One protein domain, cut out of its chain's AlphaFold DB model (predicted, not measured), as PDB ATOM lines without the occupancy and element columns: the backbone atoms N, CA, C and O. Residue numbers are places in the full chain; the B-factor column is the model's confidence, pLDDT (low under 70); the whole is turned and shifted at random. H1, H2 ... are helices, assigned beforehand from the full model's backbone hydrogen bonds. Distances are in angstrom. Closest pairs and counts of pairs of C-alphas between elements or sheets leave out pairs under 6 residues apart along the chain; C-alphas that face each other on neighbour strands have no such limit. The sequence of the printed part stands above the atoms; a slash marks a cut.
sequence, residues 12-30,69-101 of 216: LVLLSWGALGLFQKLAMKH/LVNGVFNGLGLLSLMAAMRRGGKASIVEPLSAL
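What this domain is: This is residues 12 to 30 and 69 to 101 of the 216 residues of the protein "EamA domain-containing protein" of Acidobacteria bacterium (UniProt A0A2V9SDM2). Two long helices, H1 and H2, make a V that is joined near the last residues of each, and a short third helix, H3, folds back from the closed end of the V over one side of it, touching both arms near the corner. The first part of H2, residues 69 to 77, sticks out as a free arm. The printed part has 52 residues with three named helices, in the order H1, H2, H3, and no named strand; the class is all helix, with 44 residues in named helices. The whole is compact, with a radius of gyration of the C-alphas of 11.0 A, and its C-alphas span 30 by 24 by 21 A.

How they stand to each other: H2, residues 69 to 87, is the longest helix, and its residues 69 to 77 stand free. H1, residues 12 to 28, touches H2 with residues 24 to 28 alone, and H2 meets this touch with residues 83 to 87 alone. The closest C-alphas of the two are those of Met 28 and Arg 87, 5.2 A apart. H1 and H2 run the same way at a steep tilt of 50 degrees, with 13.8 A from centre to centre. H3, residues 92 to 99, forms a helical hairpin with H2, which touches it with residues 82 to 86 alone. The closest C-alphas are those of Met 86 and Ala 92, 6.5 A apart. H2 and H3 run opposite ways at a tilt of 35.0 degrees, only just steep. H1 touches H3 with residues 21 to 25 alone, and the closest C-alphas are those of Lys 25 and Ala 92, 6.3 A apart. H1 and H3 run opposite ways at a steep tilt of 58 degrees. The helix packing is mostly crossed: of the three pairs that touch, 0 are at a shallow tilt. In H2 every O i to N i+4 pair is within hydrogen-bond range; in H1 it is 12 of 13 and in H3 3 of 4.

Where its parts are: H2 measures 26.7 A from C-alpha 69 at (117.909, 173.221, 46.059) to C-alpha 87 at (129.470, 190.212, 63.062). H1 measures 24.2 A from C-alpha 12, at (139.770, 180.756, 40.673), to C-alpha 28. H3 measures 10.2 A and ends with C-alpha 99 at (134.967, 177.164, 58.273).

The domain as a whole: The two C-alphas farthest apart are those of Leu 69 and Gly 89, 30.8 A. Residues 31 to 68 are cut out, and C-alphas 30 and 69 are 29.6 A apart across the cut, within the link from H1 to H2. The link from H2 to H3, 4 residues, is tight. The mean pLDDT of the printed part is 90.2, and no printed residue is under 70.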
ATOM      1  N   LEU A  12     140.783 179.706  40.742       92.75
ATOM      2  CA  LEU A  12     139.770 180.756  40.673       92.75
ATOM      3  C   LEU A  12     138.829 180.714  41.884       92.75
ATOM      4  O   LEU A  12     138.513 181.763  42.445       92.75
ATOM      5  N   VAL A  13     138.423 179.518  42.320       91.50
ATOM      6  CA  VAL A  13     137.633 179.316  43.543       91.50
ATOM      7  C   VAL A  13     138.400 179.829  44.759       91.50
ATOM      8  O   VAL A  13     137.846 180.615  45.518       91.50
ATOM      9  N   LEU A  14     139.676 179.466  44.915       90.75
ATOM     10  CA  LEU A  14     140.500 179.910  46.043       90.75
ATOM     11  C   LEU A  14     140.590 181.440  46.123       90.75
ATOM     12  O   LEU A  14     140.404 182.013  47.196       90.75
ATOM     13  N   LEU A  15     140.814 182.111  44.991       93.12
ATOM     14  CA  LEU A  15     140.857 183.574  44.932       93.12
ATOM     15  C   LEU A  15     139.488 184.201  45.221       93.12
ATOM     16  O   LEU A  15     139.398 185.162  45.984       93.12
ATOM     17  N   SER A  16     138.425 183.645  44.641       91.75
ATOM     18  CA  SER A  16     137.066 184.177  44.778       91.75
ATOM     19  C   SER A  16     136.545 184.037  46.208       91.75
ATOM     20  O   SER A  16     136.019 185.000  46.761       91.75
ATOM     21  N   TRP A  17     136.734 182.872  46.835       90.81
ATOM     22  CA  TRP A  17     136.341 182.628  48.226       90.81
ATOM     23  C   TRP A  17     137.235 183.379  49.220       90.81
ATOM     24  O   TRP A  17     136.736 183.902  50.213       90.81
ATOM     25  N   GLY A  18     138.529 183.535  48.924       88.88
ATOM     26  CA  GLY A  18     139.412 184.388  49.723       88.88
ATOM     27  C   GLY A  18     138.975 185.860  49.714       88.88
ATOM     28  O   GLY A  18     138.909 186.499  50.764       88.88
ATOM     29  N   ALA A  19     138.621 186.399  48.543       92.50
ATOM     30  CA  ALA A  19     138.090 187.757  48.425       92.50
ATOM     31  C   ALA A  19     136.713 187.899  49.097       92.50
ATOM     32  O   ALA A  19     136.462 188.896  49.778       92.50
ATOM     33  N   LEU A  20     135.843 186.894  48.949       91.88
ATOM     34  CA  LEU A  20     134.519 186.843  49.570       91.88
ATOM     35  C   LEU A  20     134.598 187.088  51.083       91.88
ATOM     36  O   LEU A  20     133.899 187.975  51.573       91.88
ATOM     37  N   GLY A  21     135.478 186.387  51.801       88.94
ATOM     38  CA  GLY A  21     135.608 186.533  53.256       88.94
ATOM     39  C   GLY A  21     135.993 187.943  53.714       88.94
ATOM     40  O   GLY A  21     135.477 188.464  54.709       88.94
ATOM     41  N   LEU A  22     136.847 188.627  52.945       90.31
ATOM     42  CA  LEU A  22     137.213 190.024  53.207       90.31
ATOM     43  C   LEU A  22     136.012 190.961  53.033       90.31
ATOM     44  O   LEU A  22     135.730 191.784  53.913       90.31
ATOM     45  N   PHE A  23     135.281 190.821  51.925       91.69
ATOM     46  CA  PHE A  23     134.090 191.629  51.663       91.69
ATOM     47  C   PHE A  23     132.967 191.339  52.660       91.69
ATOM     48  O   PHE A  23     132.297 192.271  53.103       91.69
ATOM     49  N   GLN A  24     132.800 190.086  53.087       91.50
ATOM     50  CA  GLN A  24     131.857 189.712  54.139       91.50
ATOM     51  C   GLN A  24     132.194 190.407  55.452       91.50
ATOM     52  O   GLN A  24     131.324 191.046  56.048       91.50
ATOM     53  N   LYS A  25     133.460 190.364  55.883       89.06
ATOM     54  CA  LYS A  25     133.877 191.049  57.110       89.06
ATOM     55  C   LYS A  25     133.625 192.552  57.033       89.06
ATOM     56  O   LYS A  25     133.167 193.141  58.016       89.06
ATOM     57  N   LEU A  26     133.898 193.164  55.881       89.38
ATOM     58  CA  LEU A  26     133.659 194.587  55.653       89.38
ATOM     59  C   LEU A  26     132.160 194.926  55.682       89.38
ATOM     60  O   LEU A  26     131.762 195.880  56.352       89.38
ATOM     61  N   ALA A  27     131.318 194.113  55.042       88.38
ATOM     62  CA  ALA A  27     129.866 194.280  55.044       88.38
ATOM     63  C   ALA A  27     129.275 194.170  56.462       88.38
ATOM     64  O   ALA A  27     128.415 194.968  56.842       88.38
ATOM     65  N   MET A  28     129.782 193.247  57.289       90.69
ATOM     66  CA  MET A  28     129.318 193.034  58.671       90.69
ATOM     67  C   MET A  28     129.573 194.203  59.620       90.69
ATOM     68  O   MET A  28     128.938 194.273  60.675       90.69
ATOM     69  N   LYS A  29     130.438 195.150  59.244       87.31
ATOM     70  CA  LYS A  29     130.638 196.395  59.996       87.31
ATOM     71  C   LYS A  29     129.427 197.330  59.909       87.31
ATOM     72  O   LYS A  29     129.192 198.100  60.836       87.31
ATOM     73  N   HIS A  30     128.672 197.262  58.814       85.88
ATOM     74  CA  HIS A  30     127.621 198.229  58.492       85.88
ATOM     75  C   HIS A  30     126.227 197.603  58.396       85.88
ATOM     76  O   HIS A  30     125.236 198.300  58.590       85.88
ATOM     77  N   LEU A  69     118.621 172.504  45.006       92.44
ATOM     78  CA  LEU A  69     117.909 173.221  46.059       92.44
ATOM     79  C   LEU A  69     118.502 172.932  47.440       92.44
ATOM     80  O   LEU A  69     118.785 173.866  48.187       92.44
ATOM     81  N   VAL A  70     118.746 171.659  47.765       94.94
ATOM     82  CA  VAL A  70     119.388 171.264  49.031       94.94
ATOM     83  C   VAL A  70     120.769 171.912  49.157       94.94
ATOM     84  O   VAL A  70     121.073 172.499  50.196       94.94
ATOM     85  N   ASN A  71     121.573 171.891  48.091       93.31
ATOM     86  CA  ASN A  71     122.855 172.595  48.047       93.31
ATOM     87  C   ASN A  71     122.696 174.100  48.333       93.31
ATOM     88  O   ASN A  71     123.427 174.650  49.154       93.31
ATOM     89  N   GLY A  72     121.715 174.759  47.709       92.69
ATOM     90  CA  GLY A  72     121.422 176.176  47.941       92.69
ATOM     91  C   GLY A  72     121.045 176.488  49.393       92.69
ATOM     92  O   GLY A  72     121.544 177.466  49.952       92.69
ATOM     93  N   VAL A  73     120.229 175.639  50.028       95.00
ATOM     94  CA  VAL A  73     119.832 175.784  51.440       95.00
ATOM     95  C   VAL A  73     121.048 175.707  52.363       95.00
ATOM     96  O   VAL A  73     121.246 176.603  53.185       95.00
ATOM     97  N   PHE A  74     121.890 174.682  52.213       94.50
ATOM     98  CA  PHE A  74     123.089 174.536  53.045       94.50
ATOM     99  C   PHE A  74     124.114 175.640  52.786       94.50
ATOM    100  O   PHE A  74     124.708 176.147  53.737       94.50
ATOM    101  N   ASN A  75     124.281 176.068  51.533       93.62
ATOM    102  CA  ASN A  75     125.169 177.175  51.196       93.62
ATOM    103  C   ASN A  75     124.693 178.492  51.831       93.62
ATOM    104  O   ASN A  75     125.483 179.201  52.449       93.62
ATOM    105  N   GLY A  76     123.393 178.793  51.747       93.75
ATOM    106  CA  GLY A  76     122.802 179.969  52.387       93.75
ATOM    107  C   GLY A  76     122.934 179.938  53.911       93.75
ATOM    108  O   GLY A  76     123.321 180.938  54.515       93.75
ATOM    109  N   LEU A  77     122.680 178.783  54.533       95.06
ATOM    110  CA  LEU A  77     122.834 178.596  55.978       95.06
ATOM    111  C   LEU A  77     124.294 178.749  56.430       95.06
ATOM    112  O   LEU A  77     124.562 179.378  57.459       95.06
ATOM    113  N   GLY A  78     125.235 178.202  55.658       93.81
ATOM    114  CA  GLY A  78     126.669 178.342  55.894       93.81
ATOM    115  C   GLY A  78     127.106 179.801  55.827       93.81
ATOM    116  O   GLY A  78     127.722 180.302  56.766       93.81
ATOM    117  N   LEU A  79     126.697 180.513  54.773       93.88
ATOM    118  CA  LEU A  79     127.004 181.931  54.594       93.88
ATOM    119  C   LEU A  79     126.410 182.788  55.720       93.88
ATOM    120  O   LEU A  79     127.106 183.632  56.280       93.88
ATOM    121  N   LEU A  80     125.157 182.530  56.112       94.69
ATOM    122  CA  LEU A  80     124.511 183.219  57.234       94.69
ATOM    123  C   LEU A  80     125.299 183.039  58.533       94.69
ATOM    124  O   LEU A  80     125.570 184.011  59.238       94.69
ATOM    125  N   SER A  81     125.673 181.796  58.838       94.00
ATOM    126  CA  SER A  81     126.398 181.438  60.060       94.00
ATOM    127  C   SER A  81     127.790 182.071  60.090       94.00
ATOM    128  O   SER A  81     128.190 182.640  61.108       94.00
ATOM    129  N   LEU A  82     128.496 182.044  58.957       93.06
ATOM    130  CA  LEU A  82     129.807 182.666  58.773       93.06
ATOM    131  C   LEU A  82     129.743 184.182  59.016       93.06
ATOM    132  O   LEU A  82     130.486 184.736  59.828       93.06
ATOM    133  N   MET A  83     128.788 184.854  58.374       92.31
ATOM    134  CA  MET A  83     128.583 186.297  58.501       92.31
ATOM    135  C   MET A  83     128.148 186.681  59.921       92.31
ATOM    136  O   MET A  83     128.662 187.648  60.491       92.31
ATOM    137  N   ALA A  84     127.276 185.888  60.549       91.25
ATOM    138  CA  ALA A  84     126.889 186.067  61.944       91.25
ATOM    139  C   ALA A  84     128.089 185.937  62.898       91.25
ATOM    140  O   ALA A  84     128.229 186.755  63.812       91.25
ATOM    141  N   ALA A  85     128.986 184.971  62.676       90.69
ATOM    142  CA  ALA A  85     130.212 184.817  63.461       90.69
ATOM    143  C   ALA A  85     131.143 186.034  63.311       90.69
ATOM    144  O   ALA A  85     131.619 186.589  64.307       90.69
ATOM    145  N   MET A  86     131.341 186.520  62.082       89.75
ATOM    146  CA  MET A  86     132.141 187.723  61.824       89.75
ATOM    147  C   MET A  86     131.539 188.990  62.439       89.75
ATOM    148  O   MET A  86     132.281 189.859  62.917       89.75
ATOM    149  N   ARG A  87     130.207 189.101  62.445       87.25
ATOM    150  CA  ARG A  87     129.470 190.212  63.062       87.25
ATOM    151  C   ARG A  87     129.575 190.201  64.585       87.25
ATOM    152  O   ARG A  87     129.677 191.265  65.187       87.25
ATOM    153  N   ARG A  88     129.629 189.020  65.208       87.12
ATOM    154  CA  ARG A  88     129.848 188.847  66.659       87.12
ATOM    155  C   ARG A  88     131.292 189.117  67.108       87.12
ATOM    156  O   ARG A  88     131.629 188.854  68.255       87.12
ATOM    157  N   GLY A  89     132.138 189.660  66.231       81.38
ATOM    158  CA  GLY A  89     133.516 190.039  66.547       81.38
ATOM    159  C   GLY A  89     134.570 189.046  66.061       81.38
ATOM    160  O   GLY A  89     135.754 189.367  66.129       81.38
ATOM    161  N   GLY A  90     134.176 187.903  65.489       84.75
ATOM    162  CA  GLY A  90     135.119 186.922  64.952       84.75
ATOM    163  C   GLY A  90     136.021 187.523  63.871       84.75
ATOM    164  O   GLY A  90     135.545 188.185  62.941       84.75
ATOM    165  N   LYS A  91     137.337 187.340  63.996       83.38
ATOM    166  CA  LYS A  91     138.310 187.796  62.994       83.38
ATOM    167  C   LYS A  91     138.172 186.952  61.731       83.38
ATOM    168  O   LYS A  91     138.113 185.732  61.827       83.38
ATOM    169  N   ALA A  92     138.171 187.584  60.556       85.88
ATOM    170  CA  ALA A  92     138.100 186.855  59.286       85.88
ATOM    171  C   ALA A  92     139.253 185.843  59.154       85.88
ATOM    172  O   ALA A  92     139.031 184.722  58.726       85.88
ATOM    173  N   SER A  93     140.445 186.190  59.655       84.50
ATOM    174  CA  SER A  93     141.624 185.313  59.686       84.50
ATOM    175  C   SER A  93     141.469 184.044  60.532       84.50
ATOM    176  O   SER A  93     142.297 183.153  60.409       84.50
ATOM    177  N   ILE A  94     140.454 183.966  61.397       86.19
ATOM    178  CA  ILE A  94     140.171 182.798  62.246       86.19
ATOM    179  C   ILE A  94     138.911 182.088  61.751       86.19
ATOM    180  O   ILE A  94     138.899 180.875  61.569       86.19
ATOM    181  N   VAL A  95     137.848 182.857  61.507       89.62
ATOM    182  CA  VAL A  95     136.538 182.332  61.114       89.62
ATOM    183  C   VAL A  95     136.604 181.653  59.739       89.62
ATOM    184  O   VAL A  95     136.050 180.567  59.588       89.62
ATOM    185  N   GLU A  96     137.317 182.239  58.768       89.06
ATOM    186  CA  GLU A  96     137.446 181.667  57.418       89.06
ATOM    187  C   GLU A  96     138.193 180.324  57.431       89.06
ATOM    188  O   GLU A  96     137.589 179.329  57.021       89.06
ATOM    189  N   PRO A  97     139.433 180.211  57.967       87.25
ATOM    190  CA  PRO A  97     140.132 178.924  57.990       87.25
ATOM    191  C   PRO A  97     139.401 177.851  58.794       87.25
ATOM    192  O   PRO A  97     139.420 176.686  58.405       87.25
ATOM    193  N   LEU A  98     138.731 178.227  59.889       87.00
ATOM    194  CA  LEU A  98     137.959 177.278  60.689       87.00
ATOM    195  C   LEU A  98     136.763 176.730  59.899       87.00
ATOM    196  O   LEU A  98     136.489 175.533  59.947       87.00
ATOM    197  N   SER A  99     136.075 177.585  59.137       88.19
ATOM    198  CA  SER A  99     134.967 177.164  58.273       88.19
ATOM    199  C   SER A  99     135.433 176.310  57.086       88.19
ATOM    200  O   SER A  99     134.735 175.378  56.683       88.19
ATOM    201  N   ALA A 100     136.655 176.538  56.591       86.69
ATOM    202  CA  ALA A 100     137.281 175.763  55.520       86.69
ATOM    203  C   ALA A 100     137.639 174.314  55.918       86.69
ATOM    204  O   ALA A 100     138.036 173.530  55.058       86.69
ATOM    205  N   LEU A 101     137.464 173.923  57.189       86.50
ATOM    206  CA  LEU A 101     137.631 172.542  57.667       86.50
ATOM    207  C   LEU A 101     136.441 171.622  57.347       86.50
ATOM    208  O   LEU A 101     136.469 170.442  57.707       86.50
TER     209      LEU A 101